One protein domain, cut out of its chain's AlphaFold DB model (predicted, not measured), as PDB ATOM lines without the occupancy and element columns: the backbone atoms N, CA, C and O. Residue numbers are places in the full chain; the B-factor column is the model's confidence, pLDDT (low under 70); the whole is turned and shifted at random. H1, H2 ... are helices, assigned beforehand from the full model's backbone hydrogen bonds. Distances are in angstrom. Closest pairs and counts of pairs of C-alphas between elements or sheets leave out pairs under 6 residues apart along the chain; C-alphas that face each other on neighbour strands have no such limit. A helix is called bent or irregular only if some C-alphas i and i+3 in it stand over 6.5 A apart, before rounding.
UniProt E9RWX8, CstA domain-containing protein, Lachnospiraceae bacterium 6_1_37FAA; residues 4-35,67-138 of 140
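AT A GLANCE: This is residues 4 to 35 and 67 to 138 of the 140 residues of the protein "CstA domain-containing protein" of Lachnospiraceae bacterium 6_1_37FAA (UniProt E9RWX8). A long helix, H3, forms the spine of a flat, loose layer of helices: H1 runs along one side of it, the short H2 folds back on its first part from the other side, and beyond its far end a small helical hairpin of H4 and H5 makes a separate head. H4 and H5 touch each other but none of the other helices, and the space between H2 and H5 is open. The printed part has 104 residues with five named helices, in the order H1, H2, H3, H4, H5, and no named strand; the class is all helix. The whole is loose, with a radius of gyration of the C-alphas of 17.7 A, and spans 51 by 39 by 16 A.

IN THESE COORDINATES: H3, residues 81 to 109, is the longest helix, 40.0 A from C-alpha 81 at (52.049, -32.931, -35.712) to C-alpha 109 at (25.857, -13.354, -58.684). It has a kink of 29 degrees near residue 90, and is neither bent nor irregular, but only just: C-alphas 94 and 97 are 6.2 A apart. H1, residues 4 to 28, measures 34.8 A and begins with C-alpha 4 at (59.064, -34.982, -48.533). H2, residues 68 to 77, measures 14.9 A; it too is neither bent nor irregular, but only just, with C-alphas 69 and 72 at 6.2 A. H4 is residues 115 to 122, 10.6 A long, and H5 is residues 125 to 136, 15.9 A long, ending with C-alpha 136 at (33.632, -1.667, -38.006).

HOW THE PARTS SIT: H3 touches H1 with residues 89 to 93 alone, and H1 touches H3 with residues 10 to 17 alone; their closest C-alphas, of Ala 17 and Ile 93, are 6.9 A apart. The two run the same way at a shallow tilt of 30 degrees. H2 and H3 form a helical hairpin, opposite ways at a shallow tilt of 20 degrees. H3 touches H2 with residues 83 to 92 alone, and the closest C-alphas, of Ala 76 and Ala 84, are 4.5 A apart. H1 and H2 are apart. H3 and H4 are near each other, with 5 pairs of C-alphas within 10 A. H4 and H5 touch as a second helical hairpin, opposite ways at a shallow tilt of 20 degrees; their closest C-alphas, of Glu 120 and Lys 128, are 5.1 A apart. H5 is apart from H3. In H4 and H5 every O i to N i+4 pair is within hydrogen-bond range; in H1 20 of 21 are, in H2 4 of 6 and in H3 23 of 25.

THE WHOLE: The two C-alphas farthest apart, of Leu 4 and Lys 125, are 52.3 A apart. Residues 36 to 66 are not printed, and C-alphas 35 and 67 are 33.6 A apart across the cut. The link from H1 to H2 runs across this cut; the links H2 to H3, H3 to H4 and H4 to H5 are tight. The mean pLDDT of the printed part is 89.6, and residues 136 to 138 are under 70.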
ATOM      1  N   LEU A   4      59.290 -34.848 -47.088       91.56
ATOM      2  CA  LEU A   4      59.064 -34.982 -48.533       91.56
ATOM      3  C   LEU A   4      57.854 -35.867 -48.850       91.56
ATOM      4  O   LEU A   4      57.099 -35.583 -49.774       91.56
ATOM      5  N   LEU A   5      57.652 -36.926 -48.061       92.56
ATOM      6  CA  LEU A   5      56.516 -37.829 -48.223       92.56
ATOM      7  C   LEU A   5      55.211 -37.125 -47.843       92.56
ATOM      8  O   LEU A   5      54.237 -37.224 -48.582       92.56
ATOM      9  N   LEU A   6      55.200 -36.366 -46.740       92.75
ATOM     10  CA  LEU A   6      54.036 -35.558 -46.355       92.75
ATOM     11  C   LEU A   6      53.693 -34.520 -47.425       92.75
ATOM     12  O   LEU A   6      52.531 -34.402 -47.798       92.75
ATOM     13  N   LEU A   7      54.695 -33.824 -47.964       93.00
ATOM     14  CA  LEU A   7      54.499 -32.861 -49.044       93.00
ATOM     15  C   LEU A   7      53.926 -33.529 -50.300       93.00
ATOM     16  O   LEU A   7      52.966 -33.020 -50.874       93.00
ATOM     17  N   GLY A   8      54.465 -34.687 -50.692       95.81
ATOM     18  CA  GLY A   8      53.950 -35.465 -51.820       95.81
ATOM     19  C   GLY A   8      52.484 -35.868 -51.637       95.81
ATOM     20  O   GLY A   8      51.676 -35.663 -52.541       95.81
ATOM     21  N   ILE A   9      52.119 -36.364 -50.448       94.75
ATOM     22  CA  ILE A   9      50.724 -36.681 -50.106       94.75
ATOM     23  C   ILE A   9      49.851 -35.428 -50.202       94.75
ATOM     24  O   ILE A   9      48.806 -35.474 -50.847       94.75
ATOM     25  N   THR A  10      50.275 -34.310 -49.611       94.94
ATOM     26  CA  THR A  10      49.510 -33.056 -49.645       94.94
ATOM     27  C   THR A  10      49.248 -32.599 -51.073       94.94
ATOM     28  O   THR A  10      48.109 -32.281 -51.401       94.94
ATOM     29  N   VAL A  11      50.259 -32.606 -51.947       96.12
ATOM     30  CA  VAL A  11      50.095 -32.210 -53.355       96.12
ATOM     31  C   VAL A  11      49.072 -33.102 -54.060       96.12
ATOM     32  O   VAL A  11      48.159 -32.587 -54.703       96.12
ATOM     33  N   ILE A  12      49.174 -34.425 -53.900       97.19
ATOM     34  CA  ILE A  12      48.231 -35.375 -54.509       97.19
ATOM     35  C   ILE A  12      46.808 -35.127 -54.000       97.19
ATOM     36  O   ILE A  12      45.870 -35.071 -54.797       97.19
ATOM     37  N   VAL A  13      46.641 -34.944 -52.689       97.06
ATOM     38  CA  VAL A  13      45.330 -34.707 -52.076       97.06
ATOM     39  C   VAL A  13      44.736 -33.374 -52.533       97.06
ATOM     40  O   VAL A  13      43.560 -33.343 -52.886       97.06
ATOM     41  N   LEU A  14      45.518 -32.293 -52.592       95.69
ATOM     42  CA  LEU A  14      45.040 -30.983 -53.049       95.69
ATOM     43  C   LEU A  14      44.662 -30.992 -54.536       95.69
ATOM     44  O   LEU A  14      43.629 -30.434 -54.902       95.69
ATOM     45  N   ILE A  15      45.440 -31.672 -55.386       96.62
ATOM     46  CA  ILE A  15      45.086 -31.865 -56.802       96.62
ATOM     47  C   ILE A  15      43.794 -32.682 -56.919       96.62
ATOM     48  O   ILE A  15      42.884 -32.301 -57.658       96.62
ATOM     49  N   GLY A  16      43.681 -33.782 -56.168       97.38
ATOM     50  CA  GLY A  16      42.474 -34.607 -56.132       97.38
ATOM     51  C   GLY A  16      41.248 -33.822 -55.666       97.38
ATOM     52  O   GLY A  16      40.197 -33.888 -56.302       97.38
ATOM     53  N   ALA A  17      41.387 -33.018 -54.613       96.19
ATOM     54  CA  ALA A  17      40.332 -32.150 -54.109       96.19
ATOM     55  C   ALA A  17      39.925 -31.089 -55.142       96.19
ATOM     56  O   ALA A  17      38.737 -30.921 -55.405       96.19
ATOM     57  N   TYR A  18      40.883 -30.430 -55.797       94.81
ATOM     58  CA  TYR A  18      40.589 -29.461 -56.854       94.81
ATOM     59  C   TYR A  18      39.794 -30.092 -58.010       94.81
ATOM     60  O   TYR A  18      38.782 -29.544 -58.451       94.81
ATOM     61  N   LEU A  19      40.212 -31.273 -58.477       96.19
ATOM     62  CA  LEU A  19      39.581 -31.941 -59.617       96.19
ATOM     63  C   LEU A  19      38.236 -32.586 -59.276       96.19
ATOM     64  O   LEU A  19      37.329 -32.548 -60.103       96.19
ATOM     65  N   LEU A  20      38.097 -33.203 -58.104       96.25
ATOM     66  CA  LEU A  20      36.883 -33.929 -57.724       96.25
ATOM     67  C   LEU A  20      35.905 -33.009 -56.997       96.25
ATOM     68  O   LEU A  20      34.782 -32.800 -57.457       96.25
ATOM     69  N   TYR A  21      36.347 -32.427 -55.884       95.62
ATOM     70  CA  TYR A  21      35.498 -31.606 -55.028       95.62
ATOM     71  C   TYR A  21      35.197 -30.245 -55.663       95.62
ATOM     72  O   TYR A  21      34.047 -29.814 -55.654       95.62
ATOM     73  N   GLY A  22      36.169 -29.617 -56.330       93.38
ATOM     74  CA  GLY A  22      35.929 -28.383 -57.087       93.38
ATOM     75  C   GLY A  22      34.877 -28.557 -58.190       93.38
ATOM     76  O   GLY A  22      33.957 -27.749 -58.307       93.38
ATOM     77  N   ARG A  23      34.939 -29.656 -58.958       93.81
ATOM     78  CA  ARG A  23      33.908 -29.977 -59.967       93.81
ATOM     79  C   ARG A  23      32.549 -30.271 -59.339       93.81
ATOM     80  O   ARG A  23      31.530 -29.872 -59.901       93.81
ATOM     81  N   TYR A  24      32.533 -30.952 -58.193       95.56
ATOM     82  CA  TYR A  24      31.310 -31.183 -57.429       95.56
ATOM     83  C   TYR A  24      30.653 -29.858 -57.013       95.56
ATOM     84  O   TYR A  24      29.471 -29.672 -57.286       95.56
ATOM     85  N   LEU A  25      31.416 -28.910 -56.459       94.50
ATOM     86  CA  LEU A  25      30.906 -27.592 -56.058       94.50
ATOM     87  C   LEU A  25      30.338 -26.800 -57.242       94.50
ATOM     88  O   LEU A  25      29.232 -26.274 -57.153       94.50
ATOM     89  N   VAL A  26      31.056 -26.757 -58.370       93.94
ATOM     90  CA  VAL A  26      30.597 -26.096 -59.608       93.94
ATOM     91  C   VAL A  26      29.249 -26.653 -60.075       93.94
ATOM     92  O   VAL A  26      28.365 -25.879 -60.448       93.94
ATOM     93  N   LYS A  27      29.085 -27.981 -60.032       93.75
ATOM     94  CA  LYS A  27      27.844 -28.658 -60.424       93.75
ATOM     95  C   LYS A  27      26.707 -28.371 -59.444       93.75
ATOM     96  O   LYS A  27      25.624 -27.998 -59.880       93.75
ATOM     97  N   GLU A  28      26.954 -28.543 -58.150       94.69
ATOM     98  CA  GLU A  28      25.936 -28.399 -57.104       94.69
ATOM     99  C   GLU A  28      25.408 -26.960 -57.018       94.69
ATOM    100  O   GLU A  28      24.214 -26.731 -56.850       94.69
ATOM    101  N   TRP A  29      26.279 -25.967 -57.212       92.19
ATOM    102  CA  TRP A  29      25.913 -24.549 -57.145       92.19
ATOM    103  C   TRP A  29      25.403 -23.992 -58.484       92.19
ATOM    104  O   TRP A  29      25.106 -22.795 -58.595       92.19
ATOM    105  N   GLY A  30      25.301 -24.852 -59.506       91.81
ATOM    106  CA  GLY A  30      24.759 -24.516 -60.821       91.81
ATOM    107  C   GLY A  30      25.512 -23.379 -61.508       91.81
ATOM    108  O   GLY A  30      24.883 -22.463 -62.041       91.81
ATOM    109  N   ILE A  31      26.848 -23.384 -61.443       91.19
ATOM    110  CA  ILE A  31      27.653 -22.325 -62.061       91.19
ATOM    111  C   ILE A  31      27.583 -22.443 -63.584       91.19
ATOM    112  O   ILE A  31      28.041 -23.424 -64.171       91.19
ATOM    113  N   ASP A  32      27.075 -21.394 -64.226       89.56
ATOM    114  CA  ASP A  32      27.165 -21.225 -65.671       89.56
ATOM    115  C   ASP A  32      28.574 -20.750 -66.058       89.56
ATOM    116  O   ASP A  32      28.947 -19.595 -65.849       89.56
ATOM    117  N   VAL A  33      29.360 -21.653 -66.645       85.44
ATOM    118  CA  VAL A  33      30.737 -21.385 -67.098       85.44
ATOM    119  C   VAL A  33      30.817 -20.431 -68.294       85.44
ATOM    120  O   VAL A  33      31.903 -19.947 -68.613       85.44
ATOM    121  N   THR A  34      29.694 -20.157 -68.960       88.25
ATOM    122  CA  THR A  34      29.607 -19.226 -70.096       88.25
ATOM    123  C   THR A  34      29.154 -17.825 -69.685       88.25
ATOM    124  O   THR A  34      29.246 -16.880 -70.476       88.25
ATOM    125  N   ALA A  35      28.710 -17.656 -68.435       87.94
ATOM    126  CA  ALA A  35      28.241 -16.377 -67.935       87.94
ATOM    127  C   ALA A  35      29.378 -15.345 -67.891       87.94
ATOM    128  O   ALA A  35      30.412 -15.535 -67.250       87.94
ATOM    129  N   ALA A  67      46.127 -14.021 -40.771       77.38
ATOM    130  CA  ALA A  67      46.203 -14.864 -39.576       77.38
ATOM    131  C   ALA A  67      45.358 -16.153 -39.646       77.38
ATOM    132  O   ALA A  67      45.702 -17.131 -38.988       77.38
ATOM    133  N   GLY A  68      44.276 -16.183 -40.433       75.94
ATOM    134  CA  GLY A  68      43.320 -17.302 -40.468       75.94
ATOM    135  C   GLY A  68      43.959 -18.667 -40.779       75.94
ATOM    136  O   GLY A  68      43.856 -19.580 -39.959       75.94
ATOM    137  N   PRO A  69      44.674 -18.821 -41.911       82.31
ATOM    138  CA  PRO A  69      45.374 -20.063 -42.249       82.31
ATOM    139  C   PRO A  69      46.487 -20.467 -41.271       82.31
ATOM    140  O   PRO A  69      46.899 -21.624 -41.274       82.31
ATOM    141  N   VAL A  70      46.979 -19.542 -40.438       86.06
ATOM    142  CA  VAL A  70      48.088 -19.781 -39.500       86.06
ATOM    143  C   VAL A  70      47.583 -20.214 -38.124       86.06
ATOM    144  O   VAL A  70      48.110 -21.162 -37.543       86.06
ATOM    145  N   THR A  71      46.552 -19.555 -37.592       89.31
ATOM    146  CA  THR A  71      46.077 -19.785 -36.217       89.31
ATOM    147  C   THR A  71      45.527 -21.194 -36.014       89.31
ATOM    148  O   THR A  71      45.821 -21.822 -34.999       89.31
ATOM    149  N   GLY A  72      44.785 -21.723 -36.988       87.38
ATOM    150  CA  GLY A  72      44.207 -23.068 -36.919       87.38
ATOM    151  C   GLY A  72      45.257 -24.181 -36.758       87.38
ATOM    152  O   GLY A  72      45.219 -24.902 -35.758       87.38
ATOM    153  N   PRO A  73      46.237 -24.305 -37.677       90.19
ATOM    154  CA  PRO A  73      47.331 -25.263 -37.535       90.19
ATOM    155  C   PRO A  73      48.129 -25.080 -36.243       90.19
ATOM    156  O   PRO A  73      48.497 -26.075 -35.626       90.19
ATOM    157  N   VAL A  74      48.360 -23.837 -35.802       91.62
ATOM    158  CA  VAL A  74      49.074 -23.556 -34.546       91.62
ATOM    159  C   VAL A  74      48.330 -24.101 -33.332       91.62
ATOM    160  O   VAL A  74      48.943 -24.770 -32.501       91.62
ATOM    161  N   MET A  75      47.016 -23.902 -33.253       91.19
ATOM    162  CA  MET A  75      46.202 -24.506 -32.193       91.19
ATOM    163  C   MET A  75      46.211 -26.038 -32.287       91.19
ATOM    164  O   MET A  75      46.344 -26.730 -31.279       91.19
ATOM    165  N   ALA A  76      46.141 -26.588 -33.500       91.75
ATOM    166  CA  ALA A  76      46.176 -28.029 -33.719       91.75
ATOM    167  C   ALA A  76      47.537 -28.666 -33.364       91.75
ATOM    168  O   ALA A  76      47.571 -29.829 -32.959       91.75
ATOM    169  N   MET A  77      48.645 -27.914 -33.438       93.38
ATOM    170  CA  MET A  77      49.975 -28.386 -33.028       93.38
ATOM    171  C   MET A  77      50.048 -28.745 -31.541       93.38
ATOM    172  O   MET A  77      50.855 -29.599 -31.175       93.38
ATOM    173  N   MET A  78      49.183 -28.173 -30.693       94.25
ATOM    174  CA  MET A  78      49.092 -28.545 -29.274       94.25
ATOM    175  C   MET A  78      48.733 -30.029 -29.081       94.25
ATOM    176  O   MET A  78      49.076 -30.619 -28.061       94.25
ATOM    177  N   PHE A  79      48.090 -30.646 -30.078       93.44
ATOM    178  CA  PHE A  79      47.720 -32.065 -30.096       93.44
ATOM    179  C   PHE A  79      48.719 -32.934 -30.882       93.44
ATOM    180  O   PHE A  79      48.486 -34.123 -31.106       93.44
ATOM    181  N   GLY A  80      49.844 -32.352 -31.306       92.81
ATOM    182  CA  GLY A  80      50.893 -33.008 -32.075       92.81
ATOM    183  C   GLY A  80      50.860 -32.687 -33.571       92.81
ATOM    184  O   GLY A  80      50.012 -31.957 -34.084       92.81
ATOM    185  N   TRP A  81      51.822 -33.253 -34.299       91.69
ATOM    186  CA  TRP A  81      52.049 -32.931 -35.712       91.69
ATOM    187  C   TRP A  81      50.937 -33.456 -36.640       91.69
ATOM    188  O   TRP A  81      50.643 -32.830 -37.656       91.69
ATOM    189  N   LEU A  82      50.314 -34.594 -36.306       93.06
ATOM    190  CA  LEU A  82      49.298 -35.223 -37.155       93.06
ATOM    191  C   LEU A  82      47.982 -34.424 -37.171       93.06
ATOM    192  O   LEU A  82      47.506 -34.136 -38.269       93.06
ATOM    193  N   PRO A  83      47.406 -34.002 -36.024       93.81
ATOM    194  CA  PRO A  83      46.249 -33.106 -36.025       93.81
ATOM    195  C   PRO A  83      46.506 -31.789 -36.762       93.81
ATOM    196  O   PRO A  83      45.653 -31.356 -37.528       93.81
ATOM    197  N   ALA A  84      47.694 -31.192 -36.607       93.19
ATOM    198  CA  ALA A  84      48.071 -29.990 -37.353       93.19
ATOM    199  C   ALA A  84      48.098 -30.229 -38.870       93.19
ATOM    200  O   ALA A  84      47.538 -29.448 -39.638       93.19
ATOM    201  N   PHE A  85      48.691 -31.341 -39.306       93.06
ATOM    202  CA  PHE A  85      48.734 -31.723 -40.715       93.06
ATOM    203  C   PHE A  85      47.337 -31.971 -41.300       93.06
ATOM    204  O   PHE A  85      47.008 -31.462 -42.373       93.06
ATOM    205  N   LEU A  86      46.491 -32.712 -40.577       93.44
ATOM    206  CA  LEU A  86      45.109 -32.958 -40.985       93.44
ATOM    207  C   LEU A  86      44.302 -31.662 -41.039       93.44
ATOM    208  O   LEU A  86      43.530 -31.483 -41.975       93.44
ATOM    209  N   TRP A  87      44.512 -30.743 -40.096       92.94
ATOM    210  CA  TRP A  87      43.864 -29.436 -40.113       92.94
ATOM    211  C   TRP A  87      44.240 -28.624 -41.355       92.94
ATOM    212  O   TRP A  87      43.364 -28.036 -41.979       92.94
ATOM    213  N   ILE A  88      45.514 -28.625 -41.761       91.94
ATOM    214  CA  ILE A  88      45.955 -27.931 -42.982       91.94
ATOM    215  C   ILE A  88      45.237 -28.495 -44.213       91.94
ATOM    216  O   ILE A  88      44.714 -27.734 -45.025       91.94
ATOM    217  N   ILE A  89      45.184 -29.823 -44.346       94.31
ATOM    218  CA  ILE A  89      44.586 -30.470 -45.520       94.31
ATOM    219  C   ILE A  89      43.063 -30.350 -45.493       94.31
ATOM    220  O   ILE A  89      42.463 -29.761 -46.388       94.31
ATOM    221  N   VAL A  90      42.430 -30.918 -44.469       94.06
ATOM    222  CA  VAL A  90      40.970 -30.989 -44.362       94.06
ATOM    223  C   VAL A  90      40.403 -29.586 -44.194       94.06
ATOM    224  O   VAL A  90      39.450 -29.220 -44.878       94.06
ATOM    225  N   GLY A  91      41.020 -28.773 -43.338       92.50
ATOM    226  CA  GLY A  91      40.566 -27.412 -43.105       92.50
ATOM    227  C   GLY A  91      40.727 -26.516 -44.326       92.50
ATOM    228  O   GLY A  91      39.802 -25.780 -44.675       92.50
ATOM    229  N   GLY A  92      41.851 -26.639 -45.035       92.19
ATOM    230  CA  GLY A  92      42.072 -25.932 -46.293       92.19
ATOM    231  C   GLY A  92      41.050 -26.303 -47.370       92.19
ATOM    232  O   GLY A  92      40.520 -25.416 -48.032       92.19
ATOM    233  N   ILE A  93      40.725 -27.591 -47.522       94.50
ATOM    234  CA  ILE A  93      39.803 -28.066 -48.566       94.50
ATOM    235  C   ILE A  93      38.344 -27.719 -48.251       94.50
ATOM    236  O   ILE A  93      37.635 -27.219 -49.122       94.50
ATOM    237  N   PHE A  94      37.874 -28.004 -47.036       93.38
ATOM    238  CA  PHE A  94      36.440 -27.941 -46.727       93.38
ATOM    239  C   PHE A  94      35.988 -26.608 -46.136       93.38
ATOM    240  O   PHE A  94      34.828 -26.248 -46.313       93.38
ATOM    241  N   PHE A  95      36.871 -25.869 -45.464       91.25
ATOM    242  CA  PHE A  95      36.533 -24.548 -44.934       91.25
ATOM    243  C   PHE A  95      37.141 -23.443 -45.791       91.25
ATOM    244  O   PHE A  95      36.405 -22.586 -46.264       91.25
ATOM    245  N   GLY A  96      38.451 -23.488 -46.051       91.31
ATOM    246  CA  GLY A  96      39.144 -22.448 -46.822       91.31
ATOM    247  C   GLY A  96      38.631 -22.336 -48.258       91.31
ATOM    248  O   GLY A  96      38.014 -21.341 -48.631       91.31
ATOM    249  N   ALA A  97      38.813 -23.390 -49.054       91.69
ATOM    250  CA  ALA A  97      38.455 -23.364 -50.469       91.69
ATOM    251  C   ALA A  97      36.949 -23.148 -50.698       91.69
ATOM    252  O   ALA A  97      36.566 -22.466 -51.646       91.69
ATOM    253  N   VAL A  98      36.089 -23.690 -49.826       93.44
ATOM    254  CA  VAL A  98      34.632 -23.484 -49.910       93.44
ATOM    255  C   VAL A  98      34.258 -22.040 -49.584       93.44
ATOM    256  O   VAL A  98      33.439 -21.465 -50.296       93.44
ATOM    257  N   GLN A  99      34.865 -21.433 -48.559       92.00
ATOM    258  CA  GLN A  99      34.643 -20.028 -48.212       92.00
ATOM    259  C   GLN A  99      35.055 -19.095 -49.361       92.00
ATOM    260  O   GLN A  99      34.295 -18.199 -49.741       92.00
ATOM    261  N   ASP A 100      36.222 -19.336 -49.959       91.44
ATOM    262  CA  ASP A 100      36.713 -18.546 -51.090       91.44
ATOM    263  C   ASP A 100      35.808 -18.704 -52.312       91.44
ATOM    264  O   ASP A 100      35.389 -17.716 -52.920       91.44
ATOM    265  N   PHE A 101      35.422 -19.940 -52.628       92.38
ATOM    266  CA  PHE A 101      34.490 -20.231 -53.712       92.38
ATOM    267  C   PHE A 101      33.129 -19.558 -53.494       92.38
ATOM    268  O   PHE A 101      32.592 -18.934 -54.412       92.38
ATOM    269  N   ALA A 102      32.591 -19.630 -52.276       92.31
ATOM    270  CA  ALA A 102      31.315 -19.027 -51.919       92.31
ATOM    271  C   ALA A 102      31.351 -17.498 -52.029       92.31
ATOM    272  O   ALA A 102      30.412 -16.899 -52.562       92.31
ATOM    273  N   SER A 103      32.433 -16.865 -51.566       89.88
ATOM    274  CA  SER A 103      32.597 -15.409 -51.643       89.88
ATOM    275  C   SER A 103      32.675 -14.919 -53.094       89.88
ATOM    276  O   SER A 103      31.949 -13.994 -53.467       89.88
ATOM    277  N   LEU A 104      33.452 -15.602 -53.944       90.00
ATOM    278  CA  LEU A 104      33.545 -15.306 -55.376       90.00
ATOM    279  C   LEU A 104      32.207 -15.513 -56.091       90.00
ATOM    280  O   LEU A 104      31.751 -14.625 -56.814       90.00
ATOM    281  N   TYR A 105      31.551 -16.653 -55.868       91.38
ATOM    282  CA  TYR A 105      30.260 -16.952 -56.485       91.38
ATOM    283  C   TYR A 105      29.196 -15.917 -56.109       91.38
ATOM    284  O   TYR A 105      28.496 -15.391 -56.976       91.38
ATOM    285  N   THR A 106      29.101 -15.586 -54.820       90.50
ATOM    286  CA  THR A 106      28.112 -14.626 -54.318       90.50
ATOM    287  C   THR A 106      28.370 -13.225 -54.863       90.50
ATOM    288  O   THR A 106      27.417 -12.543 -55.248       90.50
ATOM    289  N   SER A 107      29.641 -12.816 -54.951       89.12
ATOM    290  CA  SER A 107      30.043 -11.544 -55.558       89.12
ATOM    291  C   SER A 107      29.613 -11.472 -57.025       89.12
ATOM    292  O   SER A 107      28.874 -10.565 -57.407       89.12
ATOM    293  N   VAL A 108      29.955 -12.478 -57.837       90.44
ATOM    294  CA  VAL A 108      29.578 -12.525 -59.263       90.44
ATOM    295  C   VAL A 108      28.059 -12.517 -59.445       90.44
ATOM    296  O   VAL A 108      27.550 -11.824 -60.328       90.44
ATOM    297  N   LYS A 109      27.322 -13.252 -58.605       89.56
ATOM    298  CA  LYS A 109      25.857 -13.354 -58.684       89.56
ATOM    299  C   LYS A 109      25.127 -12.102 -58.195       89.56
ATOM    300  O   LYS A 109      23.999 -11.858 -58.611       89.56
ATOM    301  N   SER A 110      25.771 -11.307 -57.346       90.44
ATOM    302  CA  SER A 110      25.230 -10.058 -56.798       90.44
ATOM    303  C   SER A 110      25.765  -8.818 -57.513       90.44
ATOM    304  O   SER A 110      25.766  -7.735 -56.934       90.44
ATOM    305  N   ASP A 111      26.226  -8.964 -58.757       90.00
ATOM    306  CA  ASP A 111      26.798  -7.885 -59.563       90.00
ATOM    307  C   ASP A 111      28.003  -7.171 -58.919       90.00
ATOM    308  O   ASP A 111      28.163  -5.973 -59.092       90.00
ATOM    309  N   GLY A 112      28.842  -7.864 -58.148       84.38
ATOM    310  CA  GLY A 112      30.008  -7.260 -57.487       84.38
ATOM    311  C   GLY A 112      29.671  -6.363 -56.289       84.38
ATOM    312  O   GLY A 112      30.539  -5.652 -55.790       84.38
ATOM    313  N   LYS A 113      28.422  -6.386 -55.808       86.81
ATOM    314  CA  LYS A 113      28.003  -5.622 -54.625       86.81
ATOM    315  C   LYS A 113      28.732  -6.072 -53.363       86.81
ATOM    316  O   LYS A 113      29.063  -7.246 -53.194       86.81
ATOM    317  N   SER A 114      28.906  -5.139 -52.430       85.62
ATOM    318  CA  SER A 114      29.530  -5.437 -51.143       85.62
ATOM    319  C   SER A 114      28.665  -6.375 -50.298       85.62
ATOM    320  O   SER A 114      27.435  -6.391 -50.404       85.62
ATOM    321  N   ILE A 115      29.298  -7.120 -49.390       84.94
ATOM    322  CA  ILE A 115      28.581  -8.034 -48.491       84.94
ATOM    323  C   ILE A 115      27.520  -7.305 -47.650       84.94
ATOM    324  O   ILE A 115      26.433  -7.831 -47.442       84.94
ATOM    325  N   GLY A 116      27.773  -6.052 -47.254       85.62
ATOM    326  CA  GLY A 116      26.794  -5.229 -46.542       85.62
ATOM    327  C   GLY A 116      25.565  -4.888 -47.392       85.62
ATOM    328  O   GLY A 116      24.448  -4.890 -46.879       85.62
ATOM    329  N   GLN A 117      25.743  -4.641 -48.694       85.44
ATOM    330  CA  GLN A 117      24.628  -4.436 -49.626       85.44
ATOM    331  C   GLN A 117      23.838  -5.729 -49.850       85.44
ATOM    332  O   GLN A 117      22.613  -5.690 -49.925       85.44
ATOM    333  N   ILE A 118      24.517  -6.875 -49.923       89.12
ATOM    334  CA  ILE A 118      23.863  -8.185 -50.028       89.12
ATOM    335  C   ILE A 118      23.023  -8.450 -48.769       89.12
ATOM    336  O   ILE A 118      21.844  -8.787 -48.872       89.12
ATOM    337  N   ILE A 119      23.587  -8.218 -47.582       89.31
ATOM    338  CA  ILE A 119      22.880  -8.351 -46.299       89.31
ATOM    339  C   ILE A 119      21.654  -7.436 -46.242       89.31
ATOM    340  O   ILE A 119      20.594  -7.867 -45.799       89.31
ATOM    341  N   GLU A 120      21.759  -6.195 -46.715       89.38
ATOM    342  CA  GLU A 120      20.614  -5.280 -46.759       89.38
ATOM    343  C   GLU A 120      19.466  -5.814 -47.618       89.38
ATOM    344  O   GLU A 120      18.311  -5.668 -47.230       89.38
ATOM    345  N   VAL A 121      19.775  -6.455 -48.748       89.56
ATOM    346  CA  VAL A 121      18.765  -7.020 -49.654       89.56
ATOM    347  C   VAL A 121      18.061  -8.231 -49.035       89.56
ATOM    348  O   VAL A 121      16.844  -8.340 -49.163       89.56
ATOM    349  N   TYR A 122      18.793  -9.126 -48.363       89.31
ATOM    350  CA  TYR A 122      18.228 -10.386 -47.852       89.31
ATOM    351  C   TYR A 122      17.732 -10.323 -46.398       89.31
ATOM    352  O   TYR A 122      16.784 -11.023 -46.052       89.31
ATOM    353  N   ILE A 123      18.361  -9.513 -45.542       90.12
ATOM    354  CA  ILE A 123      18.067  -9.416 -44.097       90.12
ATOM    355  C   ILE A 123      17.419  -8.067 -43.749       90.12
ATOM    356  O   ILE A 123      16.655  -7.962 -42.790       90.12
ATOM    357  N   GLY A 124      17.697  -7.021 -44.530       91.06
ATOM    358  CA  GLY A 124      17.165  -5.677 -44.323       91.06
ATOM    359  C   GLY A 124      18.173  -4.699 -43.717       91.06
ATOM    360  O   GLY A 124      19.285  -5.047 -43.310       91.06
ATOM    361  N   LYS A 125      17.757  -3.431 -43.630       88.50
ATOM    362  CA  LYS A 125      18.598  -2.309 -43.172       88.50
ATOM    363  C   LYS A 125      19.151  -2.509 -41.763       88.50
ATOM    364  O   LYS A 125      20.310  -2.196 -41.508       88.50
ATOM    365  N   THR A 126      18.344  -3.075 -40.869       88.00
ATOM    366  CA  THR A 126      18.752  -3.400 -39.499       88.00
ATOM    367  C   THR A 126      19.873  -4.441 -39.486       88.00
ATOM    368  O   THR A 126      20.865  -4.255 -38.788       88.00
ATOM    369  N   GLY A 127      19.774  -5.483 -40.321       86.50
ATOM    370  CA  GLY A 127      20.818  -6.501 -40.465       86.50
ATOM    371  C   GLY A 127      22.134  -5.925 -40.986       86.50
ATOM    372  O   GLY A 127      23.190  -6.207 -40.422       86.50
ATOM    373  N   LYS A 128      22.074  -5.051 -42.002       87.00
ATOM    374  CA  LYS A 128      23.260  -4.330 -42.495       87.00
ATOM    375  C   LYS A 128      23.884  -3.472 -41.404       87.00
ATOM    376  O   LYS A 128      25.097  -3.487 -41.263       87.00
ATOM    377  N   SER A 129      23.069  -2.751 -40.638       84.88
ATOM    378  CA  SER A 129      23.545  -1.901 -39.548       84.88
ATOM    379  C   SER A 129      24.336  -2.717 -38.525       84.88
ATOM    380  O   SER A 129      25.503  -2.423 -38.287       84.88
ATOM    381  N   TYR A 130      23.764  -3.812 -38.009       88.12
ATOM    382  CA  TYR A 130      24.465  -4.695 -37.071       88.12
ATOM    383  C   TYR A 130      25.750  -5.285 -37.651       88.12
ATOM    384  O   TYR A 130      26.765  -5.310 -36.959       88.12
ATOM    385  N   PHE A 131      25.724  -5.719 -38.913       85.50
ATOM    386  CA  PHE A 131      26.912  -6.230 -39.590       85.50
ATOM    387  C   PHE A 131      27.994  -5.155 -39.757       85.50
ATOM    388  O   PHE A 131      29.165  -5.408 -39.504       85.50
ATOM    389  N   SER A 132      27.621  -3.944 -40.165       83.06
ATOM    390  CA  SER A 132      28.556  -2.827 -40.312       83.06
ATOM    391  C   SER A 132      29.120  -2.375 -38.969       83.06
ATOM    392  O   SER A 132      30.299  -2.040 -38.905       83.06
ATOM    393  N   TYR A 133      28.326  -2.410 -37.897       85.69
ATOM    394  CA  TYR A 133      28.827  -2.166 -36.549       85.69
ATOM    395  C   TYR A 133      29.832  -3.244 -36.138       85.69
ATOM    396  O   TYR A 133      30.965  -2.909 -35.811       85.69
ATOM    397  N   SER A 134      29.478  -4.530 -36.208       81.56
ATOM    398  CA  SER A 134      30.394  -5.606 -35.802       81.56
ATOM    399  C   SER A 134      31.668  -5.660 -36.651       81.56
ATOM    400  O   SER A 134      32.748  -5.880 -36.107       81.56
ATOM    401  N   ALA A 135      31.567  -5.403 -37.957       73.69
ATOM    402  CA  ALA A 135      32.715  -5.330 -38.856       73.69
ATOM    403  C   ALA A 135      33.565  -4.064 -38.633       73.69
ATOM    404  O   ALA A 135      34.787  -4.120 -38.742       73.69
ATOM    405  N   GLY A 136      32.943  -2.929 -38.293       63.00
ATOM    406  CA  GLY A 136      33.632  -1.667 -38.006       63.00
ATOM    407  C   GLY A 136      34.395  -1.663 -36.676       63.00
ATOM    408  O   GLY A 136      35.395  -0.962 -36.553       63.00
ATOM    409  N   TYR A 137      33.985  -2.483 -35.704       48.66
ATOM    410  CA  TYR A 137      34.667  -2.626 -34.408       48.66
ATOM    411  C   TYR A 137      35.994  -3.412 -34.469       48.66
ATOM    412  O   TYR A 137      36.699  -3.466 -33.468       48.66
ATOM    413  N   LEU A 138      36.361  -3.994 -35.618       46.12
ATOM    414  CA  LEU A 138      37.621  -4.735 -35.809       46.12
ATOM    415  C   LEU A 138      38.788  -3.860 -36.315       46.12
ATOM    416  O   LEU A 138      39.879  -4.377 -36.544       46.12
TER     417      LEU A 138